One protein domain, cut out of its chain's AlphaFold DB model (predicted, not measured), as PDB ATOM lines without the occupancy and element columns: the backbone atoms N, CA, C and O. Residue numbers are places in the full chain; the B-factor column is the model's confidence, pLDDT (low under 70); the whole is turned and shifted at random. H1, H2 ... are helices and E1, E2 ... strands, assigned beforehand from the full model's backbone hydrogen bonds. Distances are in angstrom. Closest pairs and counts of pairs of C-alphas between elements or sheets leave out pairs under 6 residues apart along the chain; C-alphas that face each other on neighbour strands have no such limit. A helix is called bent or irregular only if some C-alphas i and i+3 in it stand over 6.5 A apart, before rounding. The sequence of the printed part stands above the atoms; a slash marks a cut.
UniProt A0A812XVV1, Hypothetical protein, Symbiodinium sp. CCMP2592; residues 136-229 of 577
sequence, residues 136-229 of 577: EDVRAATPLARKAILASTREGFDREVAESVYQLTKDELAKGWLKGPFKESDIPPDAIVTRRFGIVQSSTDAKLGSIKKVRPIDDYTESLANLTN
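AT A GLANCE: This is residues 136 to 229 of the 577 residues of the protein "Hypothetical protein" of Symbiodinium sp. CCMP2592 (UniProt A0A812XVV1). A long hairpin of two strands, E2 and E3, makes the longest axis; H2 crosses it, H1 packs on E2 at the end away from the turn, and short H3 is near H1. Residues 182 to 188, of which 182 belongs to E1, stick out. The printed 94 residues hold H1, H2, E1, E2, E3 and H3 in that order; the sheet is antiparallel, the class mixed. The whole is loose, radius of gyration of the C-alphas 15.9 A, spans 51 by 29 by 25 A.

HOW THE PARTS SIT: E2, residues 192 to 205, and E3, 209 to 218, form an antiparallel hairpin at 168 degrees, with N 201 and O 213 2.8 A apart. The closest C-alphas of H2, residues 159 to 174, and E3 are Val 165 and Pro 216, 5.6 A. Those of H1, residues 136 to 152, and E2 are Arg 146 and Val 193, 5.7 A. H3, residues 225 to 228, is close to H1 but not clearly touching: C-alphas 138 and 225, the closest, are 6.9 A apart. E1, residues 179 to 182, pairs with no named strand. In H2 every O i to N i+4 pair is within hydrogen-bond range, in H1 11 of 13; H3 is too short for one.

IN THESE COORDINATES: E2 spans 37.3 A, E3 28.3 A, H1 24.1 A and H2 22.4 A. H1 begins at C-alpha 136 (13.094, -22.002, 30.383); H3 ends at C-alpha 228 (15.310, -21.105, 39.432). H1 is irregular, C-alphas 140 and 143 being 7.1 A apart.

THE WHOLE: The two farthest C-alphas, of Ala 140 and Lys 207, are 51.5 A apart. The printed part has no cut and no long link. pLDDT is under 70 at residues 154 to 157, 206 to 208 and 229.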
ATOM      1  N   GLU A 136      13.349 -21.192  31.574       78.94
ATOM      2  CA  GLU A 136      13.094 -22.002  30.383       78.94
ATOM      3  C   GLU A 136      13.135 -23.496  30.701       78.94
ATOM      4  O   GLU A 136      12.223 -24.220  30.302       78.94
ATOM      5  N   ASP A 137      14.139 -23.950  31.457       80.06
ATOM      6  CA  ASP A 137      14.274 -25.358  31.846       80.06
ATOM      7  C   ASP A 137      13.078 -25.813  32.690       80.06
ATOM      8  O   ASP A 137      12.517 -26.891  32.468       80.06
ATOM      9  N   VAL A 138      12.630 -24.971  33.626       80.44
ATOM     10  CA  VAL A 138      11.445 -25.275  34.436       80.44
ATOM     11  C   VAL A 138      10.173 -25.249  33.597       80.44
ATOM     12  O   VAL A 138       9.358 -26.164  33.727       80.44
ATOM     13  N   ARG A 139      10.000 -24.292  32.676       82.75
ATOM     14  CA  ARG A 139       8.869 -24.295  31.729       82.75
ATOM     15  C   ARG A 139       8.863 -25.545  30.848       82.75
ATOM     16  O   ARG A 139       7.804 -26.126  30.630       82.75
ATOM     17  N   ALA A 140      10.028 -26.004  30.392       82.94
ATOM     18  CA  ALA A 140      10.157 -27.220  29.595       82.94
ATOM     19  C   ALA A 140       9.808 -28.486  30.400       82.94
ATOM     20  O   ALA A 140       9.177 -29.401  29.869       82.94
ATOM     21  N   ALA A 141      10.158 -28.528  31.690       83.94
ATOM     22  CA  ALA A 141       9.825 -29.630  32.594       83.94
ATOM     23  C   ALA A 141       8.376 -29.580  33.129       83.94
ATOM     24  O   ALA A 141       7.833 -30.605  33.560       83.94
ATOM     25  N   THR A 142       7.732 -28.410  33.077       85.44
ATOM     26  CA  THR A 142       6.412 -28.138  33.669       85.44
ATOM     27  C   THR A 142       5.315 -29.110  33.220       85.44
ATOM     28  O   THR A 142       4.598 -29.593  34.095       85.44
ATOM     29  N   PRO A 143       5.169 -29.497  31.934       85.31
ATOM     30  CA  PRO A 143       4.112 -30.427  31.526       85.31
ATOM     31  C   PRO A 143       4.190 -31.790  32.228       85.31
ATOM     32  O   PRO A 143       3.163 -32.364  32.601       85.31
ATOM     33  N   LEU A 144       5.408 -32.305  32.438       85.38
ATOM     34  CA  LEU A 144       5.629 -33.578  33.123       85.38
ATOM     35  C   LEU A 144       5.448 -33.425  34.639       85.38
ATOM     36  O   LEU A 144       4.728 -34.220  35.246       85.38
ATOM     37  N   ALA A 145       6.041 -32.381  35.230       84.81
ATOM     38  CA  ALA A 145       5.937 -32.089  36.660       84.81
ATOM     39  C   ALA A 145       4.479 -31.850  37.084       84.81
ATOM     40  O   ALA A 145       3.992 -32.473  38.024       84.81
ATOM     41  N   ARG A 146       3.728 -31.048  36.319       86.19
ATOM     42  CA  ARG A 146       2.300 -30.781  36.542       86.19
ATOM     43  C   ARG A 146       1.475 -32.065  36.523       86.19
ATOM     44  O   ARG A 146       0.633 -32.261  37.397       86.19
ATOM     45  N   LYS A 147       1.720 -32.959  35.559       84.06
ATOM     46  CA  LYS A 147       1.021 -34.250  35.482       84.06
ATOM     47  C   LYS A 147       1.309 -35.127  36.705       84.06
ATOM     48  O   LYS A 147       0.392 -35.778  37.199       84.06
ATOM     49  N   ALA A 148       2.550 -35.130  37.195       84.12
ATOM     50  CA  ALA A 148       2.933 -35.867  38.398       84.12
ATOM     51  C   ALA A 148       2.272 -35.289  39.663       84.12
ATOM     52  O   ALA A 148       1.676 -36.041  40.429       84.12
ATOM     53  N   ILE A 149       2.278 -33.963  39.829       85.12
ATOM     54  CA  ILE A 149       1.674 -33.257  40.975       85.12
ATOM     55  C   ILE A 149       0.144 -33.447  41.022       85.12
ATOM     56  O   ILE A 149      -0.454 -33.667  42.075       85.12
ATOM     57  N   LEU A 150      -0.522 -33.424  39.864       81.12
ATOM     58  CA  LEU A 150      -1.963 -33.701  39.761       81.12
ATOM     59  C   LEU A 150      -2.324 -35.171  40.028       81.12
ATOM     60  O   LEU A 150      -3.468 -35.481  40.365       81.12
ATOM     61  N   ALA A 151      -1.373 -36.088  39.842       79.62
ATOM     62  CA  ALA A 151      -1.551 -37.492  40.185       79.62
ATOM     63  C   ALA A 151      -1.296 -37.739  41.681       79.62
ATOM     64  O   ALA A 151      -2.079 -38.451  42.307       79.62
ATOM     65  N   SER A 152      -0.266 -37.111  42.266       74.75
ATOM     66  CA  SER A 152       0.108 -37.269  43.684       74.75
ATOM     67  C   SER A 152      -0.950 -36.738  44.655       74.75
ATOM     68  O   SER A 152      -1.032 -37.168  45.799       74.75
ATOM     69  N   THR A 153      -1.823 -35.854  44.184       70.19
ATOM     70  CA  THR A 153      -2.920 -35.253  44.958       70.19
ATOM     71  C   THR A 153      -4.151 -36.145  45.104       70.19
ATOM     72  O   THR A 153      -5.095 -35.776  45.799       70.19
ATOM     73  N   ARG A 154      -4.154 -37.335  44.488       66.19
ATOM     74  CA  ARG A 154      -5.300 -38.258  44.502       66.19
ATOM     75  C   ARG A 154      -5.247 -39.315  45.608       66.19
ATOM     76  O   ARG A 154      -6.254 -39.988  45.813       66.19
ATOM     77  N   GLU A 155      -4.132 -39.460  46.328       58.38
ATOM     78  CA  GLU A 155      -3.947 -40.538  47.311       58.38
ATOM     79  C   GLU A 155      -3.322 -40.056  48.633       58.38
ATOM     80  O   GLU A 155      -2.413 -39.234  48.646       58.38
ATOM     81  N   GLY A 156      -3.794 -40.614  49.756       61.47
ATOM     82  CA  GLY A 156      -3.040 -40.664  51.017       61.47
ATOM     83  C   GLY A 156      -2.871 -39.360  51.808       61.47
ATOM     84  O   GLY A 156      -1.756 -39.064  52.228       61.47
ATOM     85  N   PHE A 157      -3.946 -38.609  52.076       69.56
ATOM     86  CA  PHE A 157      -3.897 -37.429  52.954       69.56
ATOM     87  C   PHE A 157      -4.748 -37.579  54.223       69.56
ATOM     88  O   PHE A 157      -5.799 -38.222  54.226       69.56
ATOM     89  N   ASP A 158      -4.285 -36.955  55.308       82.25
ATOM     90  CA  ASP A 158      -5.070 -36.794  56.530       82.25
ATOM     91  C   ASP A 158      -6.220 -35.817  56.259       82.25
ATOM     92  O   ASP A 158      -6.005 -34.656  55.893       82.25
ATOM     93  N   ARG A 159      -7.451 -36.306  56.419       83.88
ATOM     94  CA  ARG A 159      -8.670 -35.560  56.110       83.88
ATOM     95  C   ARG A 159      -8.833 -34.323  56.989       83.88
ATOM     96  O   ARG A 159      -9.285 -33.302  56.480       83.88
ATOM     97  N   GLU A 160      -8.448 -34.388  58.263       85.00
ATOM     98  CA  GLU A 160      -8.568 -33.246  59.180       85.00
ATOM     99  C   GLU A 160      -7.580 -32.138  58.800       85.00
ATOM    100  O   GLU A 160      -7.925 -30.953  58.766       85.00
ATOM    101  N   VAL A 161      -6.352 -32.525  58.446       86.75
ATOM    102  CA  VAL A 161      -5.318 -31.587  57.990       86.75
ATOM    103  C   VAL A 161      -5.708 -30.967  56.649       86.75
ATOM    104  O   VAL A 161      -5.603 -29.750  56.496       86.75
ATOM    105  N   ALA A 162      -6.194 -31.768  55.699       86.00
ATOM    106  CA  ALA A 162      -6.628 -31.286  54.389       86.00
ATOM    107  C   ALA A 162      -7.804 -30.304  54.499       86.00
ATOM    108  O   ALA A 162      -7.759 -29.226  53.908       86.00
ATOM    109  N   GLU A 163      -8.813 -30.614  55.317       89.06
ATOM    110  CA  GLU A 163      -9.953 -29.721  55.545       89.06
ATOM    111  C   GLU A 163      -9.517 -28.396  56.188       89.06
ATOM    112  O   GLU A 163      -9.969 -27.323  55.779       89.06
ATOM    113  N   SER A 164      -8.561 -28.443  57.122       88.88
ATOM    114  CA  SER A 164      -7.978 -27.239  57.716       88.88
ATOM    115  C   SER A 164      -7.210 -26.389  56.694       88.88
ATOM    116  O   SER A 164      -7.411 -25.174  56.636       88.88
ATOM    117  N   VAL A 165      -6.379 -27.003  55.846       89.94
ATOM    118  CA  VAL A 165      -5.656 -26.305  54.765       89.94
ATOM    119  C   VAL A 165      -6.631 -25.693  53.760       89.94
ATOM    120  O   VAL A 165      -6.443 -24.548  53.340       89.94
ATOM    121  N   TYR A 166      -7.691 -26.416  53.398       89.38
ATOM    122  CA  TYR A 166      -8.729 -25.931  52.494       89.38
ATOM    123  C   TYR A 166      -9.467 -24.722  53.076       89.38
ATOM    124  O   TYR A 166      -9.667 -23.725  52.379       89.38
ATOM    125  N   GLN A 167      -9.807 -24.760  54.368       90.62
ATOM    126  CA  GLN A 167     -10.444 -23.634  55.044       90.62
ATOM    127  C   GLN A 167      -9.520 -22.413  55.128       90.62
ATOM    128  O   GLN A 167      -9.934 -21.317  54.763       90.62
ATOM    129  N   LEU A 168      -8.249 -22.593  55.504       90.81
ATOM    130  CA  LEU A 168      -7.267 -21.499  55.510       90.81
ATOM    131  C   LEU A 168      -7.091 -20.890  54.116       90.81
ATOM    132  O   LEU A 168      -6.986 -19.675  53.972       90.81
ATOM    133  N   THR A 169      -7.141 -21.719  53.076       90.12
ATOM    134  CA  THR A 169      -7.048 -21.250  51.691       90.12
ATOM    135  C   THR A 169      -8.288 -20.452  51.269       90.12
ATOM    136  O   THR A 169      -8.162 -19.440  50.576       90.12
ATOM    137  N   LYS A 170      -9.489 -20.826  51.735       90.56
ATOM    138  CA  LYS A 170     -10.701 -19.998  51.578       90.56
ATOM    139  C   LYS A 170     -10.590 -18.665  52.314       90.56
ATOM    140  O   LYS A 170     -11.035 -17.650  51.782       90.56
ATOM    141  N   ASP A 171      -9.989 -18.650  53.498       91.06
ATOM    142  CA  ASP A 171      -9.791 -17.418  54.262       91.06
ATOM    143  C   ASP A 171      -8.804 -16.474  53.548       91.06
ATOM    144  O   ASP A 171      -9.025 -15.264  53.498       91.06
ATOM    145  N   GLU A 172      -7.735 -17.007  52.946       89.19
ATOM    146  CA  GLU A 172      -6.803 -16.245  52.097       89.19
ATOM    147  C   GLU A 172      -7.482 -15.704  50.829       89.19
ATOM    148  O   GLU A 172      -7.233 -14.562  50.429       89.19
ATOM    149  N   LEU A 173      -8.386 -16.484  50.224       88.75
ATOM    150  CA  LEU A 173      -9.218 -16.042  49.103       88.75
ATOM    151  C   LEU A 173     -10.139 -14.885  49.516       88.75
ATOM    152  O   LEU A 173     -10.210 -13.880  48.813       88.75
ATOM    153  N   ALA A 174     -10.798 -14.988  50.674       89.00
ATOM    154  CA  ALA A 174     -11.671 -13.940  51.206       89.00
ATOM    155  C   ALA A 174     -10.913 -12.636  51.513       89.00
ATOM    156  O   ALA A 174     -11.463 -11.547  51.358       89.00
ATOM    157  N   LYS A 175      -9.634 -12.735  51.894       90.12
ATOM    158  CA  LYS A 175      -8.728 -11.590  52.090       90.12
ATOM    159  C   LYS A 175      -8.189 -10.999  50.781       90.12
ATOM    160  O   LYS A 175      -7.477  -9.998  50.819       90.12
ATOM    161  N   GLY A 176      -8.494 -11.608  49.634       88.25
ATOM    162  CA  GLY A 176      -8.011 -11.180  48.321       88.25
ATOM    163  C   GLY A 176      -6.541 -11.517  48.048       88.25
ATOM    164  O   GLY A 176      -5.957 -10.968  47.116       88.25
ATOM    165  N   TRP A 177      -5.926 -12.401  48.842       84.50
ATOM    166  CA  TRP A 177      -4.523 -12.808  48.666       84.50
ATOM    167  C   TRP A 177      -4.352 -13.844  47.551       84.50
ATOM    168  O   TRP A 177      -3.283 -13.957  46.950       84.50
ATOM    169  N   LEU A 178      -5.424 -14.575  47.245       85.62
ATOM    170  CA  LEU A 178      -5.488 -15.562  46.175       85.62
ATOM    171  C   LEU A 178      -6.548 -15.173  45.144       85.62
ATOM    172  O   LEU A 178      -7.485 -14.429  45.427       85.62
ATOM    173  N   LYS A 179      -6.408 -15.717  43.935       81.62
ATOM    174  CA  LYS A 179      -7.436 -15.670  42.889       81.62
ATOM    175  C   LYS A 179      -7.860 -17.096  42.563       81.62
ATOM    176  O   LYS A 179      -7.006 -17.980  42.500       81.62
ATOM    177  N   GLY A 180      -9.143 -17.306  42.291       84.50
ATOM    178  CA  GLY A 180      -9.706 -18.593  41.874       84.50
ATOM    179  C   GLY A 180     -11.093 -18.830  42.472       84.50
ATOM    180  O   GLY A 180     -11.675 -17.895  43.022       84.50
ATOM    181  N   PRO A 181     -11.626 -20.060  42.383       84.19
ATOM    182  CA  PRO A 181     -11.031 -21.246  41.756       84.19
ATOM    183  C   PRO A 181     -11.039 -21.201  40.221       84.19
ATOM    184  O   PRO A 181     -11.996 -20.736  39.612       84.19
ATOM    185  N   PHE A 182      -9.979 -21.714  39.601       81.06
ATOM    186  CA  PHE A 182      -9.845 -21.894  38.150       81.06
ATOM    187  C   PHE A 182     -10.234 -23.325  37.739       81.06
ATOM    188  O   PHE A 182     -10.234 -24.210  38.597       81.06
ATOM    189  N   LYS A 183     -10.564 -23.566  36.451       80.88
ATOM    190  CA  LYS A 183     -10.691 -24.918  35.839       80.88
ATOM    191  C   LYS A 183      -9.436 -25.303  35.047       80.88
ATOM    192  O   LYS A 183      -8.605 -24.448  34.770       80.88
ATOM    193  N   GLU A 184      -9.161 -26.604  34.902       76.62
ATOM    194  CA  GLU A 184      -7.780 -27.084  34.656       76.62
ATOM    195  C   GLU A 184      -7.346 -26.639  33.262       76.62
ATOM    196  O   GLU A 184      -6.192 -26.280  33.036       76.62
ATOM    197  N   SER A 185      -8.353 -26.581  32.388       81.38
ATOM    198  CA  SER A 185      -8.387 -25.955  31.076       81.38
ATOM    199  C   SER A 185      -8.002 -24.478  31.060       81.38
ATOM    200  O   SER A 185      -7.512 -24.002  30.044       81.38
ATOM    201  N   ASP A 186      -8.247 -23.755  32.149       81.88
ATOM    202  CA  ASP A 186      -8.053 -22.307  32.252       81.88
ATOM    203  C   ASP A 186      -6.628 -21.965  32.717       81.88
ATOM    204  O   ASP A 186      -6.219 -20.806  32.652       81.88
ATOM    205  N   ILE A 187      -5.865 -22.960  33.192       81.00
ATOM    206  CA  ILE A 187      -4.462 -22.802  33.582       81.00
ATOM    207  C   ILE A 187      -3.578 -23.039  32.348       81.00
ATOM    208  O   ILE A 187      -3.599 -24.155  31.811       81.00
ATOM    209  N   PRO A 188      -2.739 -22.063  31.949       83.31
ATOM    210  CA  PRO A 188      -1.819 -22.217  30.827       83.31
ATOM    211  C   PRO A 188      -0.966 -23.496  30.934       83.31
ATOM    212  O   PRO A 188      -0.566 -23.883  32.035       83.31
ATOM    213  N   PRO A 189      -0.694 -24.199  29.822       76.38
ATOM    214  CA  PRO A 189       0.030 -25.473  29.847       76.38
ATOM    215  C   PRO A 189       1.489 -25.340  30.318       76.38
ATOM    216  O   PRO A 189       2.059 -26.311  30.807       76.38
ATOM    217  N   ASP A 190       2.068 -24.150  30.193       74.25
ATOM    218  CA  ASP A 190       3.412 -23.759  30.630       74.25
ATOM    219  C   ASP A 190       3.442 -23.151  32.043       74.25
ATOM    220  O   ASP A 190       4.508 -22.787  32.543       74.25
ATOM    221  N   ALA A 191       2.285 -23.029  32.699       81.75
ATOM    222  CA  ALA A 191       2.204 -22.509  34.050       81.75
ATOM    223  C   ALA A 191       2.585 -23.558  35.098       81.75
ATOM    224  O   ALA A 191       2.130 -24.707  35.062       81.75
ATOM    225  N   ILE A 192       3.370 -23.122  36.082       85.62
ATOM    226  CA  ILE A 192       3.825 -23.969  37.178       85.62
ATOM    227  C   ILE A 192       2.657 -24.236  38.122       85.62
ATOM    228  O   ILE A 192       1.970 -23.309  38.555       85.62
ATOM    229  N   VAL A 193       2.472 -25.505  38.477       86.50
ATOM    230  CA  VAL A 193       1.514 -25.937  39.495       86.50
ATOM    231  C   VAL A 193       2.286 -26.474  40.692       86.50
ATOM    232  O   VAL A 193       3.174 -27.306  40.536       86.50
ATOM    233  N   THR A 194       1.926 -26.008  41.880       87.31
ATOM    234  CA  THR A 194       2.533 -26.376  43.157       87.31
ATOM    235  C   THR A 194       1.462 -26.961  44.061       87.31
ATOM    236  O   THR A 194       0.363 -26.419  44.155       87.31
ATOM    237  N   ARG A 195       1.762 -28.060  44.750       87.12
ATOM    238  CA  ARG A 195       0.851 -28.633  45.739       87.12
ATOM    239  C   ARG A 195       0.939 -27.866  47.053       87.12
ATOM    240  O   ARG A 195       2.031 -27.572  47.535       87.12
ATOM    241  N   ARG A 196      -0.217 -27.605  47.656       87.94
ATOM    242  CA  ARG A 196      -0.324 -27.077  49.012       87.94
ATOM    243  C   ARG A 196      -0.624 -28.201  49.989       87.94
ATOM    244  O   ARG A 196      -1.565 -28.966  49.785       87.94
ATOM    245  N   PHE A 197       0.154 -28.293  51.060       86.81
ATOM    246  CA  PHE A 197      -0.019 -29.303  52.102       86.81
ATOM    247  C   PHE A 197       0.043 -28.682  53.500       86.81
ATOM    248  O   PHE A 197       0.547 -27.578  53.686       86.81
ATOM    249  N   GLY A 198      -0.516 -29.379  54.488       87.62
ATOM    250  CA  GLY A 198      -0.562 -28.911  55.871       87.62
ATOM    251  C   GLY A 198       0.502 -29.575  56.733       87.62
ATOM    252  O   GLY A 198       0.667 -30.790  56.680       87.62
ATOM    253  N   ILE A 199       1.179 -28.793  57.573       87.81
ATOM    254  CA  ILE A 199       2.027 -29.308  58.654       87.81
ATOM    255  C   ILE A 199       1.348 -29.011  59.988       87.81
ATOM    256  O   ILE A 199       0.963 -27.873  60.260       87.81
ATOM    257  N   VAL A 200       1.215 -30.033  60.836       87.31
ATOM    258  CA  VAL A 200       0.695 -29.884  62.198       87.31
ATOM    259  C   VAL A 200       1.827 -29.437  63.119       87.31
ATOM    260  O   VAL A 200       2.803 -30.156  63.309       87.31
ATOM    261  N   GLN A 201       1.684 -28.260  63.719       82.56
ATOM    262  CA  GLN A 201       2.629 -27.708  64.685       82.56
ATOM    263  C   GLN A 201       1.958 -27.558  66.051       82.56
ATOM    264  O   GLN A 201       0.829 -27.074  66.157       82.56
ATOM    265  N   SER A 202       2.655 -27.953  67.116       79.44
ATOM    266  CA  SER A 202       2.235 -27.653  68.486       79.44
ATOM    267  C   SER A 202       2.461 -26.172  68.781       79.44
ATOM    268  O   SER A 202       3.561 -25.655  68.598       79.44
ATOM    269  N   SER A 203       1.419 -25.490  69.240       71.56
ATOM    270  CA  SER A 203       1.415 -24.074  69.596       71.56
ATOM    271  C   SER A 203       0.760 -23.910  70.959       71.56
ATOM    272  O   SER A 203      -0.296 -24.476  71.211       71.56
ATOM    273  N   THR A 204       1.359 -23.112  71.833       70.25
ATOM    274  CA  THR A 204       0.788 -22.840  73.155       70.25
ATOM    275  C   THR A 204      -0.237 -21.713  73.067       70.25
ATOM    276  O   THR A 204       0.048 -20.646  72.526       70.25
ATOM    277  N   ASP A 205      -1.432 -21.955  73.592       75.19
ATOM    278  CA  ASP A 205      -2.479 -20.966  73.808       75.19
ATOM    279  C   ASP A 205      -2.608 -20.669  75.304       75.19
ATOM    280  O   ASP A 205      -2.627 -21.581  76.133       75.19
ATOM    281  N   ALA A 206      -2.706 -19.384  75.644       63.84
ATOM    282  CA  ALA A 206      -2.714 -18.909  77.024       63.84
ATOM    283  C   ALA A 206      -3.894 -19.436  77.863       63.84
ATOM    284  O   ALA A 206      -3.807 -19.440  79.087       63.84
ATOM    285  N   LYS A 207      -4.995 -19.873  77.236       64.44
ATOM    286  CA  LYS A 207      -6.199 -20.361  77.934       64.44
ATOM    287  C   LYS A 207      -6.387 -21.870  77.831       64.44
ATOM    288  O   LYS A 207      -6.958 -22.476  78.731       64.44
ATOM    289  N   LEU A 208      -5.948 -22.464  76.726       63.94
ATOM    290  CA  LEU A 208      -6.228 -23.862  76.376       63.94
ATOM    291  C   LEU A 208      -4.987 -24.769  76.444       63.94
ATOM    292  O   LEU A 208      -5.111 -25.981  76.277       63.94
ATOM    293  N   GLY A 209      -3.802 -24.214  76.716       74.81
ATOM    294  CA  GLY A 209      -2.554 -24.973  76.783       74.81
ATOM    295  C   GLY A 209      -2.020 -25.331  75.393       74.81
ATOM    296  O   GLY A 209      -2.089 -24.528  74.469       74.81
ATOM    297  N   SER A 210      -1.437 -26.522  75.228       72.88
ATOM    298  CA  SER A 210      -0.872 -26.948  73.939       72.88
ATOM    299  C   SER A 210      -1.978 -27.271  72.928       72.88
ATOM    300  O   SER A 210      -2.697 -28.259  73.068       72.88
ATOM    301  N   ILE A 211      -2.099 -26.441  71.894       80.50
ATOM    302  CA  ILE A 211      -3.013 -26.608  70.764       80.50
ATOM    303  C   ILE A 211      -2.225 -27.068  69.535       80.50
ATOM    304  O   ILE A 211      -1.141 -26.568  69.237       80.50
ATOM    305  N   LYS A 212      -2.790 -27.988  68.755       81.31
ATOM    306  CA  LYS A 212      -2.278 -28.330  67.423       81.31
ATOM    307  C   LYS A 212      -2.820 -27.332  66.398       81.31
ATOM    308  O   LYS A 212      -4.030 -27.234  66.222       81.31
ATOM    309  N   LYS A 213      -1.939 -26.593  65.722       86.56
ATOM    310  CA  LYS A 213      -2.292 -25.687  64.618       86.56
ATOM    311  C   LYS A 213      -1.751 -26.241  63.309       86.56
ATOM    312  O   LYS A 213      -0.593 -26.644  63.243       86.56
ATOM    313  N   VAL A 214      -2.573 -26.232  62.267       89.75
ATOM    314  CA  VAL A 214      -2.155 -26.601  60.911       89.75
ATOM    315  C   VAL A 214      -1.624 -25.357  60.200       89.75
ATOM    316  O   VAL A 214      -2.244 -24.294  60.256       89.75
ATOM    317  N   ARG A 215      -0.465 -25.473  59.548       88.25
ATOM    318  CA  ARG A 215       0.107 -24.430  58.687       88.25
ATOM    319  C   ARG A 215       0.113 -24.898  57.230       88.25
ATOM    320  O   ARG A 215       0.658 -25.971  56.978       88.25
ATOM    321  N   PRO A 216      -0.470 -24.130  56.294       88.44
ATOM    322  CA  PRO A 216      -0.406 -24.442  54.876       88.44
ATOM    323  C   PRO A 216       0.984 -24.085  54.336       88.44
ATOM    324  O   PRO A 216       1.506 -23.012  54.634       88.44
ATOM    325  N   ILE A 217       1.572 -24.981  53.549       87.19
ATOM    326  CA  ILE A 217       2.867 -24.822  52.884       87.19
ATOM    327  C   ILE A 217       2.684 -25.124  51.398       87.19
ATOM    328  O   ILE A 217       2.096 -26.145  51.044       87.19
ATOM    329  N   ASP A 218       3.197 -24.245  50.539       88.44
ATOM    330  CA  ASP A 218       3.278 -24.462  49.095       88.44
ATOM    331  C   ASP A 218       4.634 -25.106  48.749       88.44
ATOM    332  O   ASP A 218       5.689 -24.516  48.996       88.44
ATOM    333  N   ASP A 219       4.622 -26.316  48.182       85.81
ATOM    334  CA  ASP A 219       5.837 -27.070  47.844       85.81
ATOM    335  C   ASP A 219       6.501 -26.578  46.544       85.81
ATOM    336  O   ASP A 219       6.461 -27.215  45.485       85.81
ATOM    337  N   TYR A 220       7.123 -25.401  46.600       84.31
ATOM    338  CA  TYR A 220       7.825 -24.839  45.444       84.31
ATOM    339  C   TYR A 220       9.038 -25.671  44.999       84.31
ATOM    340  O   TYR A 220       9.525 -25.485  43.878       84.31
ATOM    341  N   THR A 221       9.489 -26.623  45.821       83.31
ATOM    342  CA  THR A 221      10.547 -27.576  45.474       83.31
ATOM    343  C   THR A 221      10.015 -28.671  44.552       83.31
ATOM    344  O   THR A 221      10.642 -28.931  43.526       83.31
ATOM    345  N   GLU A 222       8.839 -29.246  44.838       82.50
ATOM    346  CA  GLU A 222       8.171 -30.242  43.972       82.50
ATOM    347  C   GLU A 222       7.908 -29.679  42.564       82.50
ATOM    348  O   GLU A 222       8.030 -30.376  41.558       82.50
ATOM    349  N   SER A 223       7.625 -28.377  42.484       82.94
ATOM    350  CA  SER A 223       7.397 -27.663  41.224       82.94
ATOM    351  C   SER A 223       8.670 -27.181  40.506       82.94
ATOM    352  O   SER A 223       8.579 -26.514  39.479       82.94
ATOM    353  N   LEU A 224       9.853 -27.472  41.062       83.38
ATOM    354  CA  LEU A 224      11.179 -27.020  40.608       83.38
ATOM    355  C   LEU A 224      11.398 -25.497  40.612       83.38
ATOM    356  O   LEU A 224      12.513 -25.046  40.359       83.38
ATOM    357  N   ALA A 225      10.386 -24.698  40.954       83.12
ATOM    358  CA  ALA A 225      10.469 -23.242  40.992       83.12
ATOM    359  C   ALA A 225      11.605 -22.744  41.901       83.12
ATOM    360  O   ALA A 225      12.340 -21.836  41.514       83.12
ATOM    361  N   ASN A 226      11.820 -23.383  43.057       80.19
ATOM    362  CA  ASN A 226      12.919 -23.029  43.964       80.19
ATOM    363  C   ASN A 226      14.309 -23.158  43.316       80.19
ATOM    364  O   ASN A 226      15.217 -22.423  43.688       80.19
ATOM    365  N   LEU A 227      14.478 -24.042  42.325       77.81
ATOM    366  CA  LEU A 227      15.757 -24.252  41.634       77.81
ATOM    367  C   LEU A 227      16.084 -23.149  40.618       77.81
ATOM    368  O   LEU A 227      17.209 -23.112  40.120       77.81
ATOM    369  N   THR A 228      15.122 -22.269  40.317       74.81
ATOM    370  CA  THR A 228      15.310 -21.105  39.432       74.81
ATOM    371  C   THR A 228      15.777 -19.861  40.166       74.81
ATOM    372  O   THR A 228      16.200 -18.897  39.532       74.81
ATOM    373  N   ASN A 229      15.715 -19.873  41.499       67.25
ATOM    374  CA  ASN A 229      16.134 -18.741  42.297       67.25
ATOM    375  C   ASN A 229      17.531 -18.973  42.860       67.25
ATOM    376  O   ASN A 229      17.841 -20.057  43.353       67.25
TER     377      ASN A 229